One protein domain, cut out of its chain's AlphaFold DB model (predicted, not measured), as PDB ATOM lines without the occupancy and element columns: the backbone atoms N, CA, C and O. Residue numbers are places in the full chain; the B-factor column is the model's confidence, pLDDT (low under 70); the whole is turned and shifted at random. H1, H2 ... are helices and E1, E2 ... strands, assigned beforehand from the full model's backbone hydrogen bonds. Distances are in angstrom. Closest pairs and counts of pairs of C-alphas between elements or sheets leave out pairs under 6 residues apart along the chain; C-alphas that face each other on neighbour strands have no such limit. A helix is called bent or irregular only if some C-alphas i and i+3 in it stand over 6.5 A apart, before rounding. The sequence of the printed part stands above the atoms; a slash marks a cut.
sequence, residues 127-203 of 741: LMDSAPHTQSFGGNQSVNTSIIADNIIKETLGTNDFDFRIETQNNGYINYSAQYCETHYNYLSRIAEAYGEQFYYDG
ATOM      1  N   LEU A 127     -37.886 -40.896  26.186       95.56
ATOM      2  CA  LEU A 127     -37.740 -40.838  27.644       95.56
ATOM      3  C   LEU A 127     -37.495 -42.229  28.253       95.56
ATOM      4  O   LEU A 127     -36.931 -42.350  29.339       95.56
ATOM      5  N   MET A 128     -37.866 -43.279  27.521       95.94
ATOM      6  CA  MET A 128     -37.632 -44.674  27.888       95.94
ATOM      7  C   MET A 128     -36.194 -45.125  27.570       95.94
ATOM      8  O   MET A 128     -35.745 -46.150  28.082       95.94
ATOM      9  N   ASP A 129     -35.454 -44.341  26.783       94.19
ATOM     10  CA  ASP A 129     -34.030 -44.520  26.467       94.19
ATOM     11  C   ASP A 129     -33.127 -43.768  27.460       94.19
ATOM     12  O   ASP A 129     -32.161 -43.081  27.122       94.19
ATOM     13  N   SER A 130     -33.466 -43.915  28.741       86.56
ATOM     14  CA  SER A 130     -32.626 -43.491  29.860       86.56
ATOM     15  C   SER A 130     -31.357 -44.350  29.965       86.56
ATOM     16  O   SER A 130     -31.194 -45.337  29.246       86.56
ATOM     17  N   ALA A 131     -30.434 -43.987  30.864       91.19
ATOM     18  CA  ALA A 131     -29.227 -44.782  31.100       91.19
ATOM     19  C   ALA A 131     -29.575 -46.262  31.388       91.19
ATOM     20  O   ALA A 131     -30.607 -46.516  32.015       91.19
ATOM     21  N   PRO A 132     -28.736 -47.228  30.956       93.81
ATOM     22  CA  PRO A 132     -28.980 -48.647  31.189       93.81
ATOM     23  C   PRO A 132     -29.333 -48.944  32.646       93.81
ATOM     24  O   PRO A 132     -28.648 -48.490  33.565       93.81
ATOM     25  N   HIS A 133     -30.400 -49.712  32.837       92.94
ATOM     26  CA  HIS A 133     -30.970 -50.007  34.142       92.94
ATOM     27  C   HIS A 133     -31.057 -51.520  34.363       92.94
ATOM     28  O   HIS A 133     -31.124 -52.292  33.401       92.94
ATOM     29  N   THR A 134     -31.045 -51.930  35.632       95.38
ATOM     30  CA  THR A 134     -31.190 -53.332  36.024       95.38
ATOM     31  C   THR A 134     -32.301 -53.472  37.054       95.38
ATOM     32  O   THR A 134     -32.199 -52.914  38.143       95.38
ATOM     33  N   GLN A 135     -33.339 -54.229  36.704       95.06
ATOM     34  CA  GLN A 135     -34.462 -54.566  37.578       95.06
ATOM     35  C   GLN A 135     -35.084 -55.904  37.173       95.06
ATOM     36  O   GLN A 135     -34.823 -56.430  36.090       95.06
ATOM     37  N   SER A 136     -35.925 -56.467  38.035       95.38
ATOM     38  CA  SER A 136     -36.604 -57.742  37.790       95.38
ATOM     39  C   SER A 136     -38.102 -57.635  38.003       95.38
ATOM     40  O   SER A 136     -38.555 -56.936  38.900       95.38
ATOM     41  N   PHE A 137     -38.851 -58.422  37.243       94.81
ATOM     42  CA  PHE A 137     -40.287 -58.587  37.365       94.81
ATOM     43  C   PHE A 137     -40.616 -60.055  37.641       94.81
ATOM     44  O   PHE A 137     -40.070 -60.970  37.017       94.81
ATOM     45  N   GLY A 138     -41.544 -60.274  38.567       93.00
ATOM     46  CA  GLY A 138     -41.939 -61.602  39.019       93.00
ATOM     47  C   GLY A 138     -41.086 -62.113  40.183       93.00
ATOM     48  O   GLY A 138     -40.756 -61.362  41.094       93.00
ATOM     49  N   GLY A 139     -40.748 -63.399  40.174       90.38
ATOM     50  CA  GLY A 139     -39.940 -64.060  41.195       90.38
ATOM     51  C   GLY A 139     -40.784 -64.761  42.253       90.38
ATOM     52  O   GLY A 139     -41.108 -65.942  42.119       90.38
ATOM     53  N   ASN A 140     -41.133 -64.034  43.313       85.19
ATOM     54  CA  ASN A 140     -42.014 -64.528  44.380       85.19
ATOM     55  C   ASN A 140     -43.492 -64.621  43.949       85.19
ATOM     56  O   ASN A 140     -44.254 -65.406  44.511       85.19
ATOM     57  N   GLN A 141     -43.876 -63.845  42.940       87.81
ATOM     58  CA  GLN A 141     -45.191 -63.823  42.321       87.81
ATOM     59  C   GLN A 141     -45.036 -63.876  40.805       87.81
ATOM     60  O   GLN A 141     -44.054 -63.379  40.258       87.81
ATOM     61  N   SER A 142     -46.000 -64.467  40.110       87.94
ATOM     62  CA  SER A 142     -46.004 -64.431  38.650       87.94
ATOM     63  C   SER A 142     -46.563 -63.096  38.154       87.94
ATOM     64  O   SER A 142     -47.508 -62.553  38.724       87.94
ATOM     65  N   VAL A 143     -45.999 -62.588  37.063       93.81
ATOM     66  CA  VAL A 143     -46.462 -61.379  36.361       93.81
ATOM     67  C   VAL A 143     -46.887 -61.737  34.936       93.81
ATOM     68  O   VAL A 143     -46.848 -62.899  34.550       93.81
ATOM     69  N   ASN A 144     -47.311 -60.766  34.137       94.12
ATOM     70  CA  ASN A 144     -47.533 -60.936  32.701       94.12
ATOM     71  C   ASN A 144     -47.024 -59.698  31.948       94.12
ATOM     72  O   ASN A 144     -46.634 -58.704  32.566       94.12
ATOM     73  N   THR A 145     -47.035 -59.750  30.618       95.12
ATOM     74  CA  THR A 145     -46.556 -58.653  29.762       95.12
ATOM     75  C   THR A 145     -47.314 -57.342  29.993       95.12
ATOM     76  O   THR A 145     -46.710 -56.278  29.908       95.12
ATOM     77  N   SER A 146     -48.601 -57.401  30.359       95.88
ATOM     78  CA  SER A 146     -49.428 -56.220  30.642       95.88
ATOM     79  C   SER A 146     -48.961 -55.490  31.902       95.88
ATOM     80  O   SER A 146     -48.735 -54.284  31.865       95.88
ATOM     81  N   ILE A 147     -48.726 -56.228  32.993       95.56
ATOM     82  CA  ILE A 147     -48.207 -55.678  34.255       95.56
ATOM     83  C   ILE A 147     -46.815 -55.071  34.044       95.56
ATOM     84  O   ILE A 147     -46.541 -53.975  34.528       95.56
ATOM     85  N   ILE A 148     -45.944 -55.768  33.307       95.88
ATOM     86  CA  ILE A 148     -44.589 -55.289  33.010       95.88
ATOM     87  C   ILE A 148     -44.641 -53.984  32.204       95.88
ATOM     88  O   ILE A 148     -44.005 -53.001  32.585       95.88
ATOM     89  N   ALA A 149     -45.414 -53.957  31.115       96.81
ATOM     90  CA  ALA A 149     -45.553 -52.775  30.273       96.81
ATOM     91  C   ALA A 149     -46.146 -51.589  31.043       96.81
ATOM     92  O   ALA A 149     -45.636 -50.479  30.930       96.81
ATOM     93  N   ASP A 150     -47.174 -51.820  31.864       96.31
ATOM     94  CA  ASP A 150     -47.833 -50.774  32.651       96.31
ATOM     95  C   ASP A 150     -46.879 -50.141  33.666       96.31
ATOM     96  O   ASP A 150     -46.782 -48.914  33.731       96.31
ATOM     97  N   ASN A 151     -46.117 -50.964  34.393       95.19
ATOM     98  CA  ASN A 151     -45.129 -50.483  35.353       95.19
ATOM     99  C   ASN A 151     -44.065 -49.614  34.672       95.19
ATOM    100  O   ASN A 151     -43.831 -48.485  35.097       95.19
ATOM    101  N   ILE A 152     -43.469 -50.107  33.584       95.81
ATOM    102  CA  ILE A 152     -42.373 -49.413  32.899       95.81
ATOM    103  C   ILE A 152     -42.850 -48.136  32.208       95.81
ATOM    104  O   ILE A 152     -42.176 -47.105  32.264       95.81
ATOM    105  N   ILE A 153     -44.008 -48.173  31.547       96.25
ATOM    106  CA  ILE A 153     -44.545 -46.988  30.873       96.25
ATOM    107  C   ILE A 153     -44.871 -45.902  31.906       96.25
ATOM    108  O   ILE A 153     -44.522 -44.745  31.691       96.25
ATOM    109  N   LYS A 154     -45.453 -46.258  33.057       95.19
ATOM    110  CA  LYS A 154     -45.725 -45.291  34.133       95.19
ATOM    111  C   LYS A 154     -44.459 -44.753  34.790       95.19
ATOM    112  O   LYS A 154     -44.423 -43.571  35.123       95.19
ATOM    113  N   GLU A 155     -43.436 -45.587  34.962       92.88
ATOM    114  CA  GLU A 155     -42.128 -45.179  35.489       92.88
ATOM    115  C   GLU A 155     -41.452 -44.139  34.582       92.88
ATOM    116  O   GLU A 155     -40.871 -43.169  35.067       92.88
ATOM    117  N   THR A 156     -41.571 -44.306  33.262       93.25
ATOM    118  CA  THR A 156     -40.832 -43.504  32.272       93.25
ATOM    119  C   THR A 156     -41.602 -42.305  31.719       93.25
ATOM    120  O   THR A 156     -41.020 -41.237  31.533       93.25
ATOM    121  N   LEU A 157     -42.899 -42.457  31.436       92.81
ATOM    122  CA  LEU A 157     -43.745 -41.428  30.812       92.81
ATOM    123  C   LEU A 157     -44.709 -40.755  31.800       92.81
ATOM    124  O   LEU A 157     -45.368 -39.776  31.445       92.81
ATOM    125  N   GLY A 158     -44.800 -41.258  33.034       87.69
ATOM    126  CA  GLY A 158     -45.800 -40.825  34.006       87.69
ATOM    127  C   GLY A 158     -47.217 -41.271  33.629       87.69
ATOM    128  O   GLY A 158     -47.420 -42.128  32.772       87.69
ATOM    129  N   THR A 159     -48.228 -40.703  34.293       83.06
ATOM    130  CA  THR A 159     -49.637 -41.102  34.093       83.06
ATOM    131  C   THR A 159     -50.475 -40.099  33.305       83.06
ATOM    132  O   THR A 159     -51.582 -40.444  32.907       83.06
ATOM    133  N   ASN A 160     -50.005 -38.857  33.129       80.81
ATOM    134  CA  ASN A 160     -50.864 -37.745  32.694       80.81
ATOM    135  C   ASN A 160     -50.344 -36.964  31.475       80.81
ATOM    136  O   ASN A 160     -51.106 -36.189  30.900       80.81
ATOM    137  N   ASP A 161     -49.070 -37.115  31.095       83.88
ATOM    138  CA  ASP A 161     -48.452 -36.264  30.064       83.88
ATOM    139  C   ASP A 161     -48.550 -36.857  28.648       83.88
ATOM    140  O   ASP A 161     -48.623 -36.114  27.657       83.88
ATOM    141  N   PHE A 162     -48.572 -38.191  28.553       92.88
ATOM    142  CA  PHE A 162     -48.583 -38.943  27.301       92.88
ATOM    143  C   PHE A 162     -49.544 -40.128  27.379       92.88
ATOM    144  O   PHE A 162     -49.576 -40.847  28.377       92.88
ATOM    145  N   ASP A 163     -50.293 -40.339  26.300       94.50
ATOM    146  CA  ASP A 163     -51.279 -41.406  26.215       94.50
ATOM    147  C   ASP A 163     -50.621 -42.726  25.793       94.50
ATOM    148  O   ASP A 163     -49.756 -42.784  24.912       94.50
ATOM    149  N   PHE A 164     -51.063 -43.816  26.412       96.19
ATOM    150  CA  PHE A 164     -50.627 -45.164  26.075       96.19
ATOM    151  C   PHE A 164     -51.780 -46.157  26.195       96.19
ATOM    152  O   PHE A 164     -52.742 -45.948  26.938       96.19
ATOM    153  N   ARG A 165     -51.684 -47.255  25.447       95.88
ATOM    154  CA  ARG A 165     -52.665 -48.337  25.413       95.88
ATOM    155  C   ARG A 165     -51.961 -49.673  25.589       95.88
ATOM    156  O   ARG A 165     -51.100 -50.032  24.790       95.88
ATOM    157  N   ILE A 166     -52.389 -50.422  26.603       96.50
ATOM    158  CA  ILE A 166     -51.892 -51.765  26.902       96.50
ATOM    159  C   ILE A 166     -53.046 -52.750  26.735       96.50
ATOM    160  O   ILE A 166     -53.966 -52.784  27.550       96.50
ATOM    161  N   GLU A 167     -53.008 -53.542  25.667       95.81
ATOM    162  CA  GLU A 167     -54.019 -54.565  25.377       95.81
ATOM    163  C   GLU A 167     -53.352 -55.842  24.871       95.81
ATOM    164  O   GLU A 167     -53.294 -56.102  23.671       95.81
ATOM    165  N   THR A 168     -52.831 -56.646  25.790       93.94
ATOM    166  CA  THR A 168     -52.004 -57.814  25.470       93.94
ATOM    167  C   THR A 168     -52.781 -58.944  24.789       93.94
ATOM    168  O   THR A 168     -53.979 -59.164  25.015       93.94
ATOM    169  N   GLN A 169     -52.098 -59.668  23.904       88.88
ATOM    170  CA  GLN A 169     -52.581 -60.908  23.306       88.88
ATOM    171  C   GLN A 169     -52.170 -62.127  24.119       88.88
ATOM    172  O   GLN A 169     -52.968 -63.061  24.246       88.88
ATOM    173  N   ASN A 170     -50.951 -62.120  24.648       85.81
ATOM    174  CA  ASN A 170     -50.437 -63.203  25.454       85.81
ATOM    175  C   ASN A 170     -51.079 -63.154  26.850       85.81
ATOM    176  O   ASN A 170     -51.126 -62.118  27.514       85.81
ATOM    177  N   ASN A 171     -51.599 -64.304  27.280       78.19
ATOM    178  CA  ASN A 171     -52.173 -64.503  28.615       78.19
ATOM    179  C   ASN A 171     -51.286 -65.417  29.477       78.19
ATOM    180  O   ASN A 171     -51.736 -65.935  30.499       78.19
ATOM    181  N   GLY A 172     -50.052 -65.668  29.031       84.69
ATOM    182  CA  GLY A 172     -49.067 -66.440  29.765       84.69
ATOM    183  C   GLY A 172     -48.624 -65.684  31.011       84.69
ATOM    184  O   GLY A 172     -48.536 -64.454  31.031       84.69
ATOM    185  N   TYR A 173     -48.357 -66.435  32.072       90.44
ATOM    186  CA  TYR A 173     -47.692 -65.886  33.241       90.44
ATOM    187  C   TYR A 173     -46.179 -66.026  33.069       90.44
ATOM    188  O   TYR A 173     -45.678 -67.019  32.544       90.44
ATOM    189  N   ILE A 174     -45.450 -65.027  33.541       93.44
ATOM    190  CA  ILE A 174     -43.997 -64.932  33.532       93.44
ATOM    191  C   ILE A 174     -43.547 -65.118  34.976       93.44
ATOM    192  O   ILE A 174     -43.931 -64.357  35.866       93.44
ATOM    193  N   ASN A 175     -42.756 -66.163  35.214       92.81
ATOM    194  CA  ASN A 175     -42.261 -66.469  36.556       92.81
ATOM    195  C   ASN A 175     -41.127 -65.541  36.964       92.81
ATOM    196  O   ASN A 175     -40.978 -65.247  38.142       92.81
ATOM    197  N   TYR A 176     -40.319 -65.110  36.003       95.19
ATOM    198  CA  TYR A 176     -39.213 -64.201  36.223       95.19
ATOM    199  C   TYR A 176     -38.797 -63.591  34.886       95.19
ATOM    200  O   TYR A 176     -38.655 -64.317  33.902       95.19
ATOM    201  N   SER A 177     -38.596 -62.281  34.857       95.75
ATOM    202  CA  SER A 177     -37.924 -61.586  33.762       95.75
ATOM    203  C   SER A 177     -37.078 -60.456  34.330       95.75
ATOM    204  O   SER A 177     -37.482 -59.809  35.290       95.75
ATOM    205  N   ALA A 178     -35.908 -60.216  33.760       96.00
ATOM    206  CA  ALA A 178     -34.979 -59.197  34.213       96.00
ATOM    207  C   ALA A 178     -34.636 -58.234  33.076       96.00
ATOM    208  O   ALA A 178     -34.099 -58.637  32.046       96.00
ATOM    209  N   GLN A 179     -34.906 -56.948  33.292       96.62
ATOM    210  CA  GLN A 179     -34.270 -55.873  32.543       96.62
ATOM    211  C   GLN A 179     -32.816 -55.839  33.014       96.62
ATOM    212  O   GLN A 179     -32.576 -55.525  34.174       96.62
ATOM    213  N   TYR A 180     -31.859 -56.226  32.172       96.75
ATOM    214  CA  TYR A 180     -30.463 -56.385  32.595       96.75
ATOM    215  C   TYR A 180     -29.532 -55.477  31.798       96.75
ATOM    216  O   TYR A 180     -29.264 -55.744  30.625       96.75
ATOM    217  N   CYS A 181     -29.015 -54.430  32.449       96.25
ATOM    218  CA  CYS A 181     -28.105 -53.449  31.850       96.25
ATOM    219  C   CYS A 181     -28.606 -52.921  30.492       96.25
ATOM    220  O   CYS A 181     -27.838 -52.791  29.538       96.25
ATOM    221  N   GLU A 182     -29.900 -52.614  30.402       97.19
ATOM    222  CA  GLU A 182     -30.559 -52.172  29.169       97.19
ATOM    223  C   GLU A 182     -31.549 -51.030  29.445       97.19
ATOM    224  O   GLU A 182     -31.978 -50.829  30.584       97.19
ATOM    225  N   THR A 183     -31.899 -50.249  28.419       97.69
ATOM    226  CA  THR A 183     -32.893 -49.170  28.550       97.69
ATOM    227  C   THR A 183     -34.308 -49.740  28.661       97.69
ATOM    228  O   THR A 183     -34.565 -50.884  28.273       97.69
ATOM    229  N   HIS A 184     -35.254 -48.948  29.167       97.50
ATOM    230  CA  HIS A 184     -36.650 -49.381  29.263       97.50
ATOM    231  C   HIS A 184     -37.270 -49.611  27.879       97.50
ATOM    232  O   HIS A 184     -38.039 -50.557  27.702       97.50
ATOM    233  N   TYR A 185     -36.910 -48.787  26.886       97.44
ATOM    234  CA  TYR A 185     -37.356 -48.974  25.503       97.44
ATOM    235  C   TYR A 185     -36.832 -50.289  24.919       97.44
ATOM    236  O   TYR A 185     -37.604 -51.043  24.325       97.44
ATOM    237  N   ASN A 186     -35.544 -50.591  25.127       98.00
ATOM    238  CA  ASN A 186     -34.929 -51.831  24.658       98.00
ATOM    239  C   ASN A 186     -35.601 -53.058  25.289       98.00
ATOM    240  O   ASN A 186     -35.943 -54.011  24.585       98.00
ATOM    241  N   TYR A 187     -35.859 -52.993  26.598       97.88
ATOM    242  CA  TYR A 187     -36.533 -54.059  27.328       97.88
ATOM    243  C   TYR A 187     -37.970 -54.282  26.835       97.88
ATOM    244  O   TYR A 187     -38.321 -55.406  26.482       97.88
ATOM    245  N   LEU A 188     -38.799 -53.238  26.719       97.44
ATOM    246  CA  LEU A 188     -40.161 -53.415  26.195       97.44
ATOM    247  C   LEU A 188     -40.174 -53.877  24.739       97.44
ATOM    248  O   LEU A 188     -40.987 -54.728  24.392       97.44
ATOM    249  N   SER A 189     -39.250 -53.391  23.910       97.75
ATOM    250  CA  SER A 189     -39.108 -53.831  22.518       97.75
ATOM    251  C   SER A 189     -38.806 -55.326  22.424       97.75
ATOM    252  O   SER A 189     -39.475 -56.047  21.679       97.75
ATOM    253  N   ARG A 190     -37.841 -55.825  23.212       96.56
ATOM    254  CA  ARG A 190     -37.512 -57.257  23.206       96.56
ATOM    255  C   ARG A 190     -38.616 -58.108  23.825       96.56
ATOM    256  O   ARG A 190     -38.841 -59.210  23.341       96.56
ATOM    257  N   ILE A 191     -39.289 -57.632  24.877       96.31
ATOM    258  CA  ILE A 191     -40.385 -58.361  25.533       96.31
ATOM    259  C   ILE A 191     -41.591 -58.447  24.597       96.31
ATOM    260  O   ILE A 191     -42.187 -59.514  24.480       96.31
ATOM    261  N   ALA A 192     -41.906 -57.370  23.877       96.81
ATOM    262  CA  ALA A 192     -42.977 -57.373  22.893       96.81
ATOM    263  C   ALA A 192     -42.713 -58.413  21.792       96.81
ATOM    264  O   ALA A 192     -43.522 -59.319  21.595       96.81
ATOM    265  N   GLU A 193     -41.527 -58.372  21.175       96.44
ATOM    266  CA  GLU A 193     -41.126 -59.361  20.167       96.44
ATOM    267  C   GLU A 193     -41.112 -60.788  20.737       96.44
ATOM    268  O   GLU A 193     -41.594 -61.716  20.092       96.44
ATOM    269  N   ALA A 194     -40.584 -60.989  21.947       95.25
ATOM    270  CA  ALA A 194     -40.433 -62.316  22.534       95.25
ATOM    271  C   ALA A 194     -41.777 -62.985  22.866       95.25
ATOM    272  O   ALA A 194     -41.869 -64.207  22.750       95.25
ATOM    273  N   TYR A 195     -42.802 -62.209  23.233       94.62
ATOM    274  CA  TYR A 195     -44.125 -62.707  23.634       94.62
ATOM    275  C   TYR A 195     -45.237 -62.470  22.593       94.62
ATOM    276  O   TYR A 195     -46.389 -62.822  22.843       94.62
ATOM    277  N   GLY A 196     -44.924 -61.913  21.418       93.00
ATOM    278  CA  GLY A 196     -45.909 -61.714  20.345       93.00
ATOM    279  C   GLY A 196     -46.785 -60.475  20.478       93.00
ATOM    280  O   GLY A 196     -47.821 -60.390  19.817       93.00
ATOM    281  N   GLU A 197     -46.373 -59.513  21.296       96.00
ATOM    282  CA  GLU A 197     -47.041 -58.222  21.423       96.00
ATOM    283  C   GLU A 197     -46.489 -57.229  20.395       96.00
ATOM    284  O   GLU A 197     -45.323 -57.287  20.009       96.00
ATOM    285  N   GLN A 198     -47.323 -56.294  19.942       96.44
ATOM    286  CA  GLN A 198     -46.894 -55.207  19.064       96.44
ATOM    287  C   GLN A 198     -46.507 -54.002  19.917       96.44
ATOM    288  O   GLN A 198     -47.234 -53.651  20.844       96.44
ATOM    289  N   PHE A 199     -45.380 -53.365  19.602       97.44
ATOM    290  CA  PHE A 199     -44.885 -52.199  20.328       97.44
ATOM    291  C   PHE A 199     -44.481 -51.098  19.353       97.44
ATOM    292  O   PHE A 199     -43.502 -51.246  18.629       97.44
ATOM    293  N   TYR A 200     -45.264 -50.020  19.303       97.56
ATOM    294  CA  TYR A 200     -45.002 -48.876  18.428       97.56
ATOM    295  C   TYR A 200     -45.753 -47.629  18.905       97.56
ATOM    296  O   TYR A 200     -46.769 -47.713  19.600       97.56
ATOM    297  N   TYR A 201     -45.271 -46.454  18.504       97.81
ATOM    298  CA  TYR A 201     -45.937 -45.179  18.756       97.81
ATOM    299  C   TYR A 201     -46.681 -44.727  17.498       97.81
ATOM    300  O   TYR A 201     -46.093 -44.660  16.425       97.81
ATOM    301  N   ASP A 202     -47.970 -44.393  17.594       96.31
ATOM    302  CA  ASP A 202     -48.755 -43.994  16.410       96.31
ATOM    303  C   ASP A 202     -48.608 -42.502  16.043       96.31
ATOM    304  O   ASP A 202     -49.099 -42.038  15.009       96.31
ATOM    305  N   GLY A 203     -47.901 -41.737  16.880       96.06
ATOM    306  CA  GLY A 203     -47.779 -40.281  16.800       96.06
ATOM    307  C   GLY A 203     -48.496 -39.549  17.933       96.06
ATOM    308  O   GLY A 203     -48.144 -38.406  18.206       96.06
TER     309      GLY A 203
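This is residues 127 to 203 of the 741 residues of the protein "Phage-related baseplate assembly protein" of Chryseobacterium sp. MOF25P (UniProt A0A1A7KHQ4). Two helices, H1 and H2, lie side by side and run opposite ways in the middle, between a bent two-stranded ribbon, E1 and E3, and two further strands, E2 beside H1 and E4 beside H2. The 77 printed residues hold, along the chain, E1 H1 E2 E3 H2 E4; the sheet's order is E1 - E3, antiparallel, and the class is mixed, helices and strands. The whole is compact, with a radius of gyration of the C-alphas of 12.0 A, and spans 33 by 28 by 21 A.

Begin with E1, residues 133 to 143, and its antiparallel neighbour E3, residues 174 to 182, where N 137 and O 177 are within hydrogen-bond range at 2.8 A, as are N 174 and O 143 at 2.7 A. E1 bends by 114 degrees at residue 137. Now find H1, residues 145 to 157, and H2, residues 184 to 195: they touch, closest at C-alphas Ile 152 and His 184, 6.8 A, with a shallow tilt of 16 degrees, opposite ways. The closest C-alphas of E3 and H2 are those of Gln 179 and Tyr 187, 6.0 A. E2, residues 163 to 167, comes closest to H1 at C-alphas Ile 166 and Ser 146, 6.3 A. E4, residues 198 to 201, comes closest to H2 at C-alphas Gln 198 and Ala 192, 5.9 A. E2 and E4 are near each other, yet each pairs with no named strand; E1 and E4 are apart. In H1 and H2 every O i to N i+4 pair is within hydrogen-bond range.

Find C-alpha 133 at (-30.970, -50.007, 34.142); from there E1 covers 19.3 A to C-alpha 143. E3 measures 19.0 A, H1 17.5 A, H2 16.3 A and E2 13.5 A; E4, 10.1 A, ends at C-alpha 201 at (-45.937, -45.179, 18.756).

Look for the farthest C-alphas at Asn 140 and Gly 203, 37.2 A apart. The printed part has no cut, no link is long, and no printed residue is under pLDDT 70.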